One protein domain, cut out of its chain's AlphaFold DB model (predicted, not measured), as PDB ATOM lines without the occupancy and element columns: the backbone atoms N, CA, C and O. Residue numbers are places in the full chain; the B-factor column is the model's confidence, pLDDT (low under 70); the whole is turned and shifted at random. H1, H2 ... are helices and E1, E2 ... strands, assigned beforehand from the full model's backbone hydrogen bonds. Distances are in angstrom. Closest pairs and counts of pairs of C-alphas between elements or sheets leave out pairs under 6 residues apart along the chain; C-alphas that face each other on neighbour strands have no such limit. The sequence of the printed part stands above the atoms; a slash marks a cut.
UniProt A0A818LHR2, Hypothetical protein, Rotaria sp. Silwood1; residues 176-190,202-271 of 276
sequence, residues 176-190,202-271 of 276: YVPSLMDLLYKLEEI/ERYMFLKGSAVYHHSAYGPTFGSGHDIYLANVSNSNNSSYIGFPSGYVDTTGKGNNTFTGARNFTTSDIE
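What this domain is: This is residues 176 to 190 and 202 to 271 of the 276 residues of the protein "Hypothetical protein" of Rotaria sp. Silwood1 (UniProt A0A818LHR2). What is the shape? It has little regular structure: a body of loops, where residues 212 to 213, 221 to 222, 228 to 229, E1 and 264 to 265 pair antiparallel in that order, and from which residues 183 to 190, of which 183 to 188 belong to H1, stick out. What are its parts and size? The printed part has 85 residues, 16 in H1, E1 and H2, in that order, mostly helix. It is only just loose, close to compact, with a radius of gyration of the C-alphas of 14.4 A, spanning 47 by 32 by 20 A.

How they stand to each other: Where is the longest helix? H1, residues 180 to 188, is apart from E1, residues 240 to 242, and from H2, residues 255 to 258. What is near E1? It pairs with no named strand; the closest C-alphas of E1 and H2, Ile 242 and Asn 256, are 5.9 A apart. How are the helix backbones? In H1 every O i to N i+4 pair is within hydrogen-bond range; H2 is too short for one.

Where its parts are: Where does H1 begin? C-alpha 180 is at (16.608, 11.373, -32.777), and H1 is 12.5 A long. Where does H2 end? C-alpha 258 is at (15.708, -2.452, -10.172); H2 measures 5.7 A, E1 7.3 A.

The domain as a whole: Is anything missing? Residues 191 to 201 are not printed, a gap of 20.1 A between C-alphas 190 and 202; E1 to H2 is a long link. Where is confidence low? Residues 176 to 190 and 202 to 210 are under 70.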
ATOM      1  N   TYR A 176      11.943  -0.786 -36.517       46.38
ATOM      2  CA  TYR A 176      12.668  -0.093 -35.458       46.38
ATOM      3  C   TYR A 176      12.595   1.408 -35.728       46.38
ATOM      4  O   TYR A 176      12.868   1.844 -36.850       46.38
ATOM      5  N   VAL A 177      12.214   2.187 -34.719       47.25
ATOM      6  CA  VAL A 177      12.283   3.646 -34.787       47.25
ATOM      7  C   VAL A 177      13.610   4.044 -34.141       47.25
ATOM      8  O   VAL A 177      13.733   3.905 -32.924       47.25
ATOM      9  N   PRO A 178      14.629   4.465 -34.913       47.22
ATOM     10  CA  PRO A 178      15.820   5.055 -34.316       47.22
ATOM     11  C   PRO A 178      15.408   6.330 -33.576       47.22
ATOM     12  O   PRO A 178      14.608   7.119 -34.086       47.22
ATOM     13  N   SER A 179      15.925   6.525 -32.368       47.56
ATOM     14  CA  SER A 179      15.730   7.782 -31.647       47.56
ATOM     15  C   SER A 179      16.395   8.939 -32.415       47.56
ATOM     16  O   SER A 179      17.310   8.724 -33.208       47.56
ATOM     17  N   LEU A 180      15.961  10.186 -32.189       41.50
ATOM     18  CA  LEU A 180      16.608  11.373 -32.777       41.50
ATOM     19  C   LEU A 180      18.114  11.412 -32.454       41.50
ATOM     20  O   LEU A 180      18.915  11.809 -33.295       41.50
ATOM     21  N   MET A 181      18.497  10.906 -31.277       45.34
ATOM     22  CA  MET A 181      19.897  10.720 -30.903       45.34
ATOM     23  C   MET A 181      20.587   9.647 -31.751       45.34
ATOM     24  O   MET A 181      21.698   9.883 -32.194       45.34
ATOM     25  N   ASP A 182      19.940   8.526 -32.082       49.22
ATOM     26  CA  ASP A 182      20.523   7.502 -32.973       49.22
ATOM     27  C   ASP A 182      20.783   8.021 -34.400       49.22
ATOM     28  O   ASP A 182      21.700   7.554 -35.080       49.22
ATOM     29  N   LEU A 183      19.971   8.972 -34.878       47.06
ATOM     30  CA  LEU A 183      20.170   9.644 -36.167       47.06
ATOM     31  C   LEU A 183      21.314  10.662 -36.104       47.06
ATOM     32  O   LEU A 183      22.144  10.688 -37.010       47.06
ATOM     33  N   LEU A 184      21.385  11.445 -35.025       46.91
ATOM     34  CA  LEU A 184      22.482  12.384 -34.779       46.91
ATOM     35  C   LEU A 184      23.824  11.649 -34.618       46.91
ATOM     36  O   LEU A 184      24.792  12.016 -35.277       46.91
ATOM     37  N   TYR A 185      23.856  10.536 -33.878       42.19
ATOM     38  CA  TYR A 185      25.047   9.692 -33.712       42.19
ATOM     39  C   TYR A 185      25.526   9.061 -35.028       42.19
ATOM     40  O   TYR A 185      26.727   8.973 -35.261       42.19
ATOM     41  N   LYS A 186      24.613   8.660 -35.926       46.62
ATOM     42  CA  LYS A 186      24.981   8.141 -37.259       46.62
ATOM     43  C   LYS A 186      25.544   9.203 -38.199       46.62
ATOM     44  O   LYS A 186      26.310   8.861 -39.096       46.62
ATOM     45  N   LEU A 187      25.132  10.457 -38.036       43.69
ATOM     46  CA  LEU A 187      25.663  11.574 -38.817       43.69
ATOM     47  C   LEU A 187      27.048  11.995 -38.305       43.69
ATOM     48  O   LEU A 187      27.903  12.347 -39.113       43.69
ATOM     49  N   GLU A 188      27.292  11.875 -37.001       48.44
ATOM     50  CA  GLU A 188      28.590  12.156 -36.373       48.44
ATOM     51  C   GLU A 188      29.619  11.024 -36.616       48.44
ATOM     52  O   GLU A 188      30.800  11.297 -36.815       48.44
ATOM     53  N   GLU A 189      29.175   9.764 -36.752       48.16
ATOM     54  CA  GLU A 189      30.026   8.599 -37.087       48.16
ATOM     55  C   GLU A 189      30.670   8.656 -38.489       48.16
ATOM     56  O   GLU A 189      31.637   7.939 -38.758       48.16
ATOM     57  N   ILE A 190      30.165   9.495 -39.402       39.72
ATOM     58  CA  ILE A 190      30.728   9.628 -40.760       39.72
ATOM     59  C   ILE A 190      31.977  10.531 -40.763       39.72
ATOM     60  O   ILE A 190      32.798  10.453 -41.680       39.72
ATOM     61  N   GLU A 202      33.438   5.689 -20.155       44.31
ATOM     62  CA  GLU A 202      32.347   6.242 -20.977       44.31
ATOM     63  C   GLU A 202      31.855   5.236 -22.022       44.31
ATOM     64  O   GLU A 202      31.483   5.567 -23.147       44.31
ATOM     65  N   ARG A 203      31.805   3.955 -21.648       42.94
ATOM     66  CA  ARG A 203      31.103   2.947 -22.450       42.94
ATOM     67  C   ARG A 203      29.599   3.047 -22.223       42.94
ATOM     68  O   ARG A 203      28.968   2.103 -21.754       42.94
ATOM     69  N   TYR A 204      29.016   4.162 -22.654       45.78
ATOM     70  CA  TYR A 204      27.623   4.191 -23.092       45.78
ATOM     71  C   TYR A 204      27.524   3.399 -24.398       45.78
ATOM     72  O   TYR A 204      27.327   3.936 -25.484       45.78
ATOM     73  N   MET A 205      27.693   2.080 -24.299       43.19
ATOM     74  CA  MET A 205      27.287   1.177 -25.360       43.19
ATOM     75  C   MET A 205      25.762   1.112 -25.337       43.19
ATOM     76  O   MET A 205      25.173   0.182 -24.796       43.19
ATOM     77  N   PHE A 206      25.118   2.103 -25.955       47.53
ATOM     78  CA  PHE A 206      23.831   1.870 -26.599       47.53
ATOM     79  C   PHE A 206      24.097   0.828 -27.687       47.53
ATOM     80  O   PHE A 206      24.503   1.141 -28.807       47.53
ATOM     81  N   LEU A 207      23.977  -0.452 -27.328       48.53
ATOM     82  CA  LEU A 207      24.100  -1.550 -28.272       48.53
ATOM     83  C   LEU A 207      22.967  -1.423 -29.295       48.53
ATOM     84  O   LEU A 207      21.840  -1.850 -29.069       48.53
ATOM     85  N   LYS A 208      23.308  -0.804 -30.425       52.25
ATOM     86  CA  LYS A 208      22.739  -0.993 -31.759       52.25
ATOM     87  C   LYS A 208      21.205  -1.146 -31.796       52.25
ATOM     88  O   LYS A 208      20.659  -2.239 -31.919       52.25
ATOM     89  N   GLY A 209      20.517  -0.005 -31.814       55.78
ATOM     90  CA  GLY A 209      19.306   0.197 -32.622       55.78
ATOM     91  C   GLY A 209      17.987  -0.414 -32.146       55.78
ATOM     92  O   GLY A 209      17.073  -0.515 -32.957       55.78
ATOM     93  N   SER A 210      17.855  -0.811 -30.880       68.62
ATOM     94  CA  SER A 210      16.603  -1.392 -30.360       68.62
ATOM     95  C   SER A 210      16.172  -0.768 -29.033       68.62
ATOM     96  O   SER A 210      15.869  -1.482 -28.083       68.62
ATOM     97  N   ALA A 211      16.173   0.566 -28.941       79.50
ATOM     98  CA  ALA A 211      15.688   1.248 -27.739       79.50
ATOM     99  C   ALA A 211      14.203   0.942 -27.494       79.50
ATOM    100  O   ALA A 211      13.819   0.633 -26.372       79.50
ATOM    101  N   VAL A 212      13.394   0.970 -28.559       86.06
ATOM    102  CA  VAL A 212      11.989   0.561 -28.535       86.06
ATOM    103  C   VAL A 212      11.706  -0.321 -29.745       86.06
ATOM    104  O   VAL A 212      12.025   0.036 -30.882       86.06
ATOM    105  N   TYR A 213      11.088  -1.472 -29.506       84.81
ATOM    106  CA  TYR A 213      10.618  -2.376 -30.546       84.81
ATOM    107  C   TYR A 213       9.146  -2.712 -30.321       84.81
ATOM    108  O   TYR A 213       8.754  -3.133 -29.233       84.81
ATOM    109  N   HIS A 214       8.346  -2.534 -31.371       80.94
ATOM    110  CA  HIS A 214       6.924  -2.851 -31.389       80.94
ATOM    111  C   HIS A 214       6.666  -4.046 -32.307       80.94
ATOM    112  O   HIS A 214       7.048  -4.031 -33.481       80.94
ATOM    113  N   HIS A 215       5.968  -5.050 -31.785       80.00
ATOM    114  CA  HIS A 215       5.465  -6.184 -32.551       80.00
ATOM    115  C   HIS A 215       3.937  -6.211 -32.485       80.00
ATOM    116  O   HIS A 215       3.342  -5.664 -31.568       80.00
ATOM    117  N   SER A 216       3.264  -6.831 -33.452       76.81
ATOM    118  CA  SER A 216       1.796  -6.915 -33.425       76.81
ATOM    119  C   SER A 216       1.268  -7.967 -32.443       76.81
ATOM    120  O   SER A 216       0.160  -7.831 -31.936       76.81
ATOM    121  N   ALA A 217       2.045  -9.022 -32.176       75.69
ATOM    122  CA  ALA A 217       1.634 -10.131 -31.306       75.69
ATOM    123  C   ALA A 217       1.917  -9.904 -29.807       75.69
ATOM    124  O   ALA A 217       1.464 -10.691 -28.981       75.69
ATOM    125  N   TYR A 218       2.676  -8.869 -29.448       74.12
ATOM    126  CA  TYR A 218       3.008  -8.517 -28.064       74.12
ATOM    127  C   TYR A 218       3.231  -7.009 -27.940       74.12
ATOM    128  O   TYR A 218       3.418  -6.336 -28.945       74.12
ATOM    129  N   GLY A 219       3.152  -6.468 -26.725       77.56
ATOM    130  CA  GLY A 219       3.262  -5.031 -26.481       77.56
ATOM    131  C   GLY A 219       4.646  -4.450 -26.806       77.56
ATOM    132  O   GLY A 219       5.529  -5.151 -27.313       77.56
ATOM    133  N   PRO A 220       4.854  -3.147 -26.545       87.69
ATOM    134  CA  PRO A 220       6.164  -2.538 -26.715       87.69
ATOM    135  C   PRO A 220       7.215  -3.258 -25.872       87.69
ATOM    136  O   PRO A 220       6.954  -3.700 -24.749       87.69
ATOM    137  N   THR A 221       8.421  -3.331 -26.418       91.75
ATOM    138  CA  THR A 221       9.599  -3.813 -25.704       91.75
ATOM    139  C   THR A 221      10.664  -2.733 -25.709       91.75
ATOM    140  O   THR A 221      10.838  -2.046 -26.718       91.75
ATOM    141  N   PHE A 222      11.347  -2.577 -24.583       92.75
ATOM    142  CA  PHE A 222      12.371  -1.561 -24.386       92.75
ATOM    143  C   PHE A 222      13.717  -2.226 -24.136       92.75
ATOM    144  O   PHE A 222      13.785  -3.206 -23.390       92.75
ATOM    145  N   GLY A 223      14.765  -1.682 -24.746       91.56
ATOM    146  CA  GLY A 223      16.119  -2.227 -24.686       91.56
ATOM    147  C   GLY A 223      16.322  -3.469 -25.561       91.56
ATOM    148  O   GLY A 223      15.409  -4.265 -25.813       91.56
ATOM    149  N   SER A 224      17.554  -3.659 -26.036       86.31
ATOM    150  CA  SER A 224      17.922  -4.859 -26.787       86.31
ATOM    151  C   SER A 224      17.854  -6.104 -25.891       86.31
ATOM    152  O   SER A 224      18.305  -6.111 -24.751       86.31
ATOM    153  N   GLY A 225      17.230  -7.173 -26.394       88.88
ATOM    154  CA  GLY A 225      16.938  -8.371 -25.595       88.88
ATOM    155  C   GLY A 225      15.776  -8.219 -24.602       88.88
ATOM    156  O   GLY A 225      15.600  -9.092 -23.757       88.88
ATOM    157  N   HIS A 226      14.958  -7.169 -24.752       91.62
ATOM    158  CA  HIS A 226      13.729  -6.933 -23.989       91.62
ATOM    159  C   HIS A 226      13.968  -6.712 -22.488       91.62
ATOM    160  O   HIS A 226      13.467  -7.453 -21.637       91.62
ATOM    161  N   ASP A 227      14.704  -5.653 -22.151       93.00
ATOM    162  CA  ASP A 227      14.902  -5.240 -20.756       93.00
ATOM    163  C   ASP A 227      13.583  -4.994 -20.036       93.00
ATOM    164  O   ASP A 227      13.442  -5.351 -18.867       93.00
ATOM    165  N   ILE A 228      12.615  -4.432 -20.759       94.06
ATOM    166  CA  ILE A 228      11.231  -4.308 -20.319       94.06
ATOM    167  C   ILE A 228      10.346  -4.854 -21.435       94.06
ATOM    168  O   ILE A 228      10.297  -4.295 -22.531       94.06
ATOM    169  N   TYR A 229       9.646  -5.947 -21.153       93.38
ATOM    170  CA  TYR A 229       8.696  -6.585 -22.055       93.38
ATOM    171  C   TYR A 229       7.284  -6.474 -21.489       93.38
ATOM    172  O   TYR A 229       7.007  -6.987 -20.400       93.38
ATOM    173  N   LEU A 230       6.377  -5.856 -22.248       92.75
ATOM    174  CA  LEU A 230       4.951  -5.838 -21.932       92.75
ATOM    175  C   LEU A 230       4.211  -6.849 -22.811       92.75
ATOM    176  O   LEU A 230       4.151  -6.711 -24.032       92.75
ATOM    177  N   ALA A 231       3.638  -7.878 -22.191       92.69
ATOM    178  CA  ALA A 231       2.833  -8.862 -22.903       92.69
ATOM    179  C   ALA A 231       1.498  -8.268 -23.379       92.69
ATOM    180  O   ALA A 231       1.004  -7.268 -22.857       92.69
ATOM    181  N   ASN A 232       0.867  -8.922 -24.353       90.56
ATOM    182  CA  ASN A 232      -0.529  -8.647 -24.672       90.56
ATOM    183  C   ASN A 232      -1.417  -8.961 -23.457       90.56
ATOM    184  O   ASN A 232      -1.202  -9.958 -22.771       90.56
ATOM    185  N   VAL A 233      -2.440  -8.136 -23.214       91.19
ATOM    186  CA  VAL A 233      -3.389  -8.319 -22.096       91.19
ATOM    187  C   VAL A 233      -2.676  -8.438 -20.732       91.19
ATOM    188  O   VAL A 233      -3.053  -9.251 -19.882       91.19
ATOM    189  N   SER A 234      -1.620  -7.639 -20.532       92.38
ATOM    190  CA  SER A 234      -0.700  -7.691 -19.381       92.38
ATOM    191  C   SER A 234      -1.356  -7.470 -18.018       92.38
ATOM    192  O   SER A 234      -0.737  -7.753 -16.996       92.38
ATOM    193  N   ASN A 235      -2.595  -6.979 -17.986       94.38
ATOM    194  CA  ASN A 235      -3.402  -6.823 -16.777       94.38
ATOM    195  C   ASN A 235      -4.133  -8.098 -16.341       94.38
ATOM    196  O   ASN A 235      -4.679  -8.155 -15.244       94.38
ATOM    197  N   SER A 236      -4.149  -9.123 -17.190       95.69
ATOM    198  CA  SER A 236      -4.826 -10.399 -16.926       95.69
ATOM    199  C   SER A 236      -3.873 -11.597 -16.879       95.69
ATOM    200  O   SER A 236      -4.288 -12.704 -16.539       95.69
ATOM    201  N   ASN A 237      -2.596 -11.398 -17.221       94.31
ATOM    202  CA  ASN A 237      -1.580 -12.444 -17.221       94.31
ATOM    203  C   ASN A 237      -0.260 -11.966 -16.598       94.31
ATOM    204  O   ASN A 237      -0.062 -10.784 -16.336       94.31
ATOM    205  N   ASN A 238       0.643 -12.911 -16.342       95.94
ATOM    206  CA  ASN A 238       1.966 -12.670 -15.752       95.94
ATOM    207  C   ASN A 238       3.094 -12.885 -16.782       95.94
ATOM    208  O   ASN A 238       4.190 -13.351 -16.455       95.94
ATOM    209  N   SER A 239       2.791 -12.641 -18.060       95.06
ATOM    210  CA  SER A 239       3.717 -12.890 -19.170       95.06
ATOM    211  C   SER A 239       4.646 -11.706 -19.442       95.06
ATOM    212  O   SER A 239       5.637 -11.878 -20.150       95.06
ATOM    213  N   SER A 240       4.354 -10.520 -18.893       94.31
ATOM    214  CA  SER A 240       5.289  -9.391 -18.904       94.31
ATOM    215  C   SER A 240       6.518  -9.726 -18.063       94.31
ATOM    216  O   SER A 240       6.417 -10.433 -17.054       94.31
ATOM    217  N   TYR A 241       7.687  -9.241 -18.477       95.25
ATOM    218  CA  TYR A 241       8.923  -9.511 -17.752       95.25
ATOM    219  C   TYR A 241       9.954  -8.392 -17.861       95.25
ATOM    220  O   TYR A 241       9.937  -7.577 -18.781       95.25
ATOM    221  N   ILE A 242      10.859  -8.386 -16.889       95.19
ATOM    222  CA  ILE A 242      12.070  -7.580 -16.852       95.19
ATOM    223  C   ILE A 242      13.239  -8.488 -17.247       95.19
ATOM    224  O   ILE A 242      13.492  -9.504 -16.594       95.19
ATOM    225  N   GLY A 243      13.894  -8.158 -18.359       93.56
ATOM    226  CA  GLY A 243      15.126  -8.796 -18.842       93.56
ATOM    227  C   GLY A 243      16.396  -8.019 -18.481       93.56
ATOM    228  O   GLY A 243      17.493  -8.445 -18.835       93.56
ATOM    229  N   PHE A 244      16.243  -6.883 -17.799       94.25
ATOM    230  CA  PHE A 244      17.319  -5.952 -17.487       94.25
ATOM    231  C   PHE A 244      18.430  -6.576 -16.617       94.25
ATOM    232  O   PHE A 244      18.136  -7.139 -15.559       94.25
ATOM    233  N   PRO A 245      19.722  -6.423 -16.973       92.44
ATOM    234  CA  PRO A 245      20.275  -5.496 -17.967       92.44
ATOM    235  C   PRO A 245      20.868  -6.202 -19.195       92.44
ATOM    236  O   PRO A 245      22.041  -6.575 -19.213       92.44
ATOM    237  N   SER A 246      20.059  -6.390 -20.230       90.31
ATOM    238  CA  SER A 246      20.472  -6.892 -21.540       90.31
ATOM    239  C   SER A 246      20.857  -5.753 -22.491       90.31
ATOM    240  O   SER A 246      21.932  -5.794 -23.091       90.31
ATOM    241  N   GLY A 247      20.004  -4.737 -22.633       88.81
ATOM    242  CA  GLY A 247      20.184  -3.655 -23.604       88.81
ATOM    243  C   GLY A 247      20.557  -2.304 -23.010       88.81
ATOM    244  O   GLY A 247      21.271  -1.529 -23.645       88.81
ATOM    245  N   TYR A 248      20.112  -2.035 -21.790       89.50
ATOM    246  CA  TYR A 248      20.504  -0.891 -20.985       89.50
ATOM    247  C   TYR A 248      21.587  -1.284 -19.983       89.50
ATOM    248  O   TYR A 248      21.592  -2.382 -19.429       89.50
ATOM    249  N   VAL A 249      22.493  -0.347 -19.713       91.56
ATOM    250  CA  VAL A 249      23.549  -0.525 -18.714       91.56
ATOM    251  C   VAL A 249      22.959  -0.412 -17.310       91.56
ATOM    252  O   VAL A 249      22.289   0.569 -16.988       91.56
ATOM    253  N   ASP A 250      23.253  -1.390 -16.451       92.75
ATOM    254  CA  ASP A 250      22.903  -1.317 -15.034       92.75
ATOM    255  C   ASP A 250      23.929  -0.531 -14.226       92.75
ATOM    256  O   ASP A 250      24.974  -1.043 -13.833       92.75
ATOM    257  N   THR A 251      23.589   0.719 -13.931       93.00
ATOM    258  CA  THR A 251      24.370   1.591 -13.044       93.00
ATOM    259  C   THR A 251      24.041   1.390 -11.564       93.00
ATOM    260  O   THR A 251      24.722   1.937 -10.698       93.00
ATOM    261  N   THR A 252      23.004   0.611 -11.246       93.00
ATOM    262  CA  THR A 252      22.521   0.397  -9.873       93.00
ATOM    263  C   THR A 252      23.080  -0.875  -9.235       93.00
ATOM    264  O   THR A 252      23.048  -1.006  -8.010       93.00
ATOM    265  N   GLY A 253      23.559  -1.820 -10.052       93.12
ATOM    266  CA  GLY A 253      24.021  -3.143  -9.627       93.12
ATOM    267  C   GLY A 253      22.905  -4.068  -9.126       93.12
ATOM    268  O   GLY A 253      23.192  -5.078  -8.483       93.12
ATOM    269  N   LYS A 254      21.634  -3.719  -9.358       90.50
ATOM    270  CA  LYS A 254      20.463  -4.473  -8.879       90.50
ATOM    271  C   LYS A 254      19.858  -5.390  -9.946       90.50
ATOM    272  O   LYS A 254      19.062  -6.266  -9.593       90.50
ATOM    273  N   GLY A 255      20.224  -5.225 -11.217       90.50
ATOM    274  CA  GLY A 255      19.688  -5.983 -12.350       90.50
ATOM    275  C   GLY A 255      18.158  -6.019 -12.344       90.50
ATOM    276  O   GLY A 255      17.502  -5.007 -12.119       90.50
ATOM    277  N   ASN A 256      17.568  -7.202 -12.519       85.81
ATOM    278  CA  ASN A 256      16.109  -7.385 -12.529       85.81
ATOM    279  C   ASN A 256      15.384  -6.819 -11.289       85.81
ATOM    280  O   ASN A 256      14.196  -6.504 -11.361       85.81
ATOM    281  N   ASN A 257      16.078  -6.666 -10.156       89.19
ATOM    282  CA  ASN A 257      15.483  -6.115  -8.939       89.19
ATOM    283  C   ASN A 257      15.334  -4.586  -8.970       89.19
ATOM    284  O   ASN A 257      14.793  -4.018  -8.023       89.19
ATOM    285  N   THR A 258      15.805  -3.910 -10.023       91.50
ATOM    286  CA  THR A 258      15.708  -2.452 -10.172       91.50
ATOM    287  C   THR A 258      14.268  -1.960 -10.289       91.50
ATOM    288  O   THR A 258      13.954  -0.908  -9.741       91.50
ATOM    289  N   PHE A 259      13.396  -2.706 -10.975       88.62
ATOM    290  CA  PHE A 259      12.045  -2.242 -11.308       88.62
ATOM    291  C   PHE A 259      10.979  -2.828 -10.379       88.62
ATOM    292  O   PHE A 259      10.461  -2.145  -9.504       88.62
ATOM    293  N   THR A 260      10.651  -4.104 -10.566       87.69
ATOM    294  CA  THR A 260       9.520  -4.773  -9.901       87.69
ATOM    295  C   THR A 260       9.962  -5.687  -8.756       87.69
ATOM    296  O   THR A 260       9.127  -6.211  -8.024       87.69
ATOM    297  N   GLY A 261      11.269  -5.936  -8.607       89.19
ATOM    298  CA  GLY A 261      11.798  -6.915  -7.650       89.19
ATOM    299  C   GLY A 261      11.575  -8.382  -8.051       89.19
ATOM    300  O   GLY A 261      11.968  -9.283  -7.312       89.19
ATOM    301  N   ALA A 262      10.951  -8.639  -9.204       90.25
ATOM    302  CA  ALA A 262      10.685  -9.971  -9.732       90.25
ATOM    303  C   ALA A 262      10.849  -9.989 -11.255       90.25
ATOM    304  O   ALA A 262      10.576  -9.005 -11.935       90.25
ATOM    305  N   ARG A 263      11.256 -11.130 -11.822       93.00
ATOM    306  CA  ARG A 263      11.429 -11.243 -13.277       93.00
ATOM    307  C   ARG A 263      10.117 -11.039 -14.034       93.00
ATOM    308  O   ARG A 263      10.113 -10.332 -15.027       93.00
ATOM    309  N   ASN A 264       9.034 -11.666 -13.590       95.69
ATOM    310  CA  ASN A 264       7.723 -11.600 -14.233       95.69
ATOM    311  C   ASN A 264       6.776 -10.719 -13.419       95.69
ATOM    312  O   ASN A 264       6.875 -10.699 -12.189       95.69
ATOM    313  N   PHE A 265       5.870 -10.019 -14.097       94.62
ATOM    314  CA  PHE A 265       4.870  -9.175 -13.447       94.62
ATOM    315  C   PHE A 265       3.550  -9.107 -14.232       94.62
ATOM    316  O   PHE A 265       3.498  -9.355 -15.438       94.62
ATOM    317  N   THR A 266       2.486  -8.726 -13.525       95.75
ATOM    318  CA  THR A 266       1.181  -8.343 -14.079       95.75
ATOM    319  C   THR A 266       1.029  -6.836 -13.909       95.75
ATOM    320  O   THR A 266       1.384  -6.296 -12.862       95.75
ATOM    321  N   THR A 267       0.545  -6.140 -14.933       93.88
ATOM    322  CA  THR A 267       0.338  -4.687 -14.865       93.88
ATOM    323  C   THR A 267      -1.005  -4.377 -14.222       93.88
ATOM    324  O   THR A 267      -2.015  -4.880 -14.700       93.88
ATOM    325  N   SER A 268      -1.049  -3.508 -13.216       95.69
ATOM    326  CA  SER A 268      -2.333  -2.968 -12.749       95.69
ATOM    327  C   SER A 268      -2.870  -1.934 -13.738       95.69
ATOM    328  O   SER A 268      -3.976  -2.097 -14.238       95.69
ATOM    329  N   ASP A 269      -2.032  -0.959 -14.102       94.25
ATOM    330  CA  ASP A 269      -2.351   0.136 -15.022       94.25
ATOM    331  C   ASP A 269      -1.142   0.487 -15.906       94.25
ATOM    332  O   ASP A 269       0.003   0.159 -15.579       94.25
ATOM    333  N   ILE A 270      -1.404   1.144 -17.041       90.19
ATOM    334  CA  ILE A 270      -0.386   1.706 -17.940       90.19
ATOM    335  C   ILE A 270      -0.803   3.133 -18.297       90.19
ATOM    336  O   ILE A 270      -1.856   3.343 -18.897       90.19
ATOM    337  N   GLU A 271       0.051   4.101 -17.977       91.88
ATOM    338  CA  GLU A 271      -0.158   5.518 -18.277       91.88
ATOM    339  C   GLU A 271       0.871   5.990 -19.312       91.88
ATOM    340  O   GLU A 271       2.054   5.658 -19.222       91.88
TER     341      GLU A 271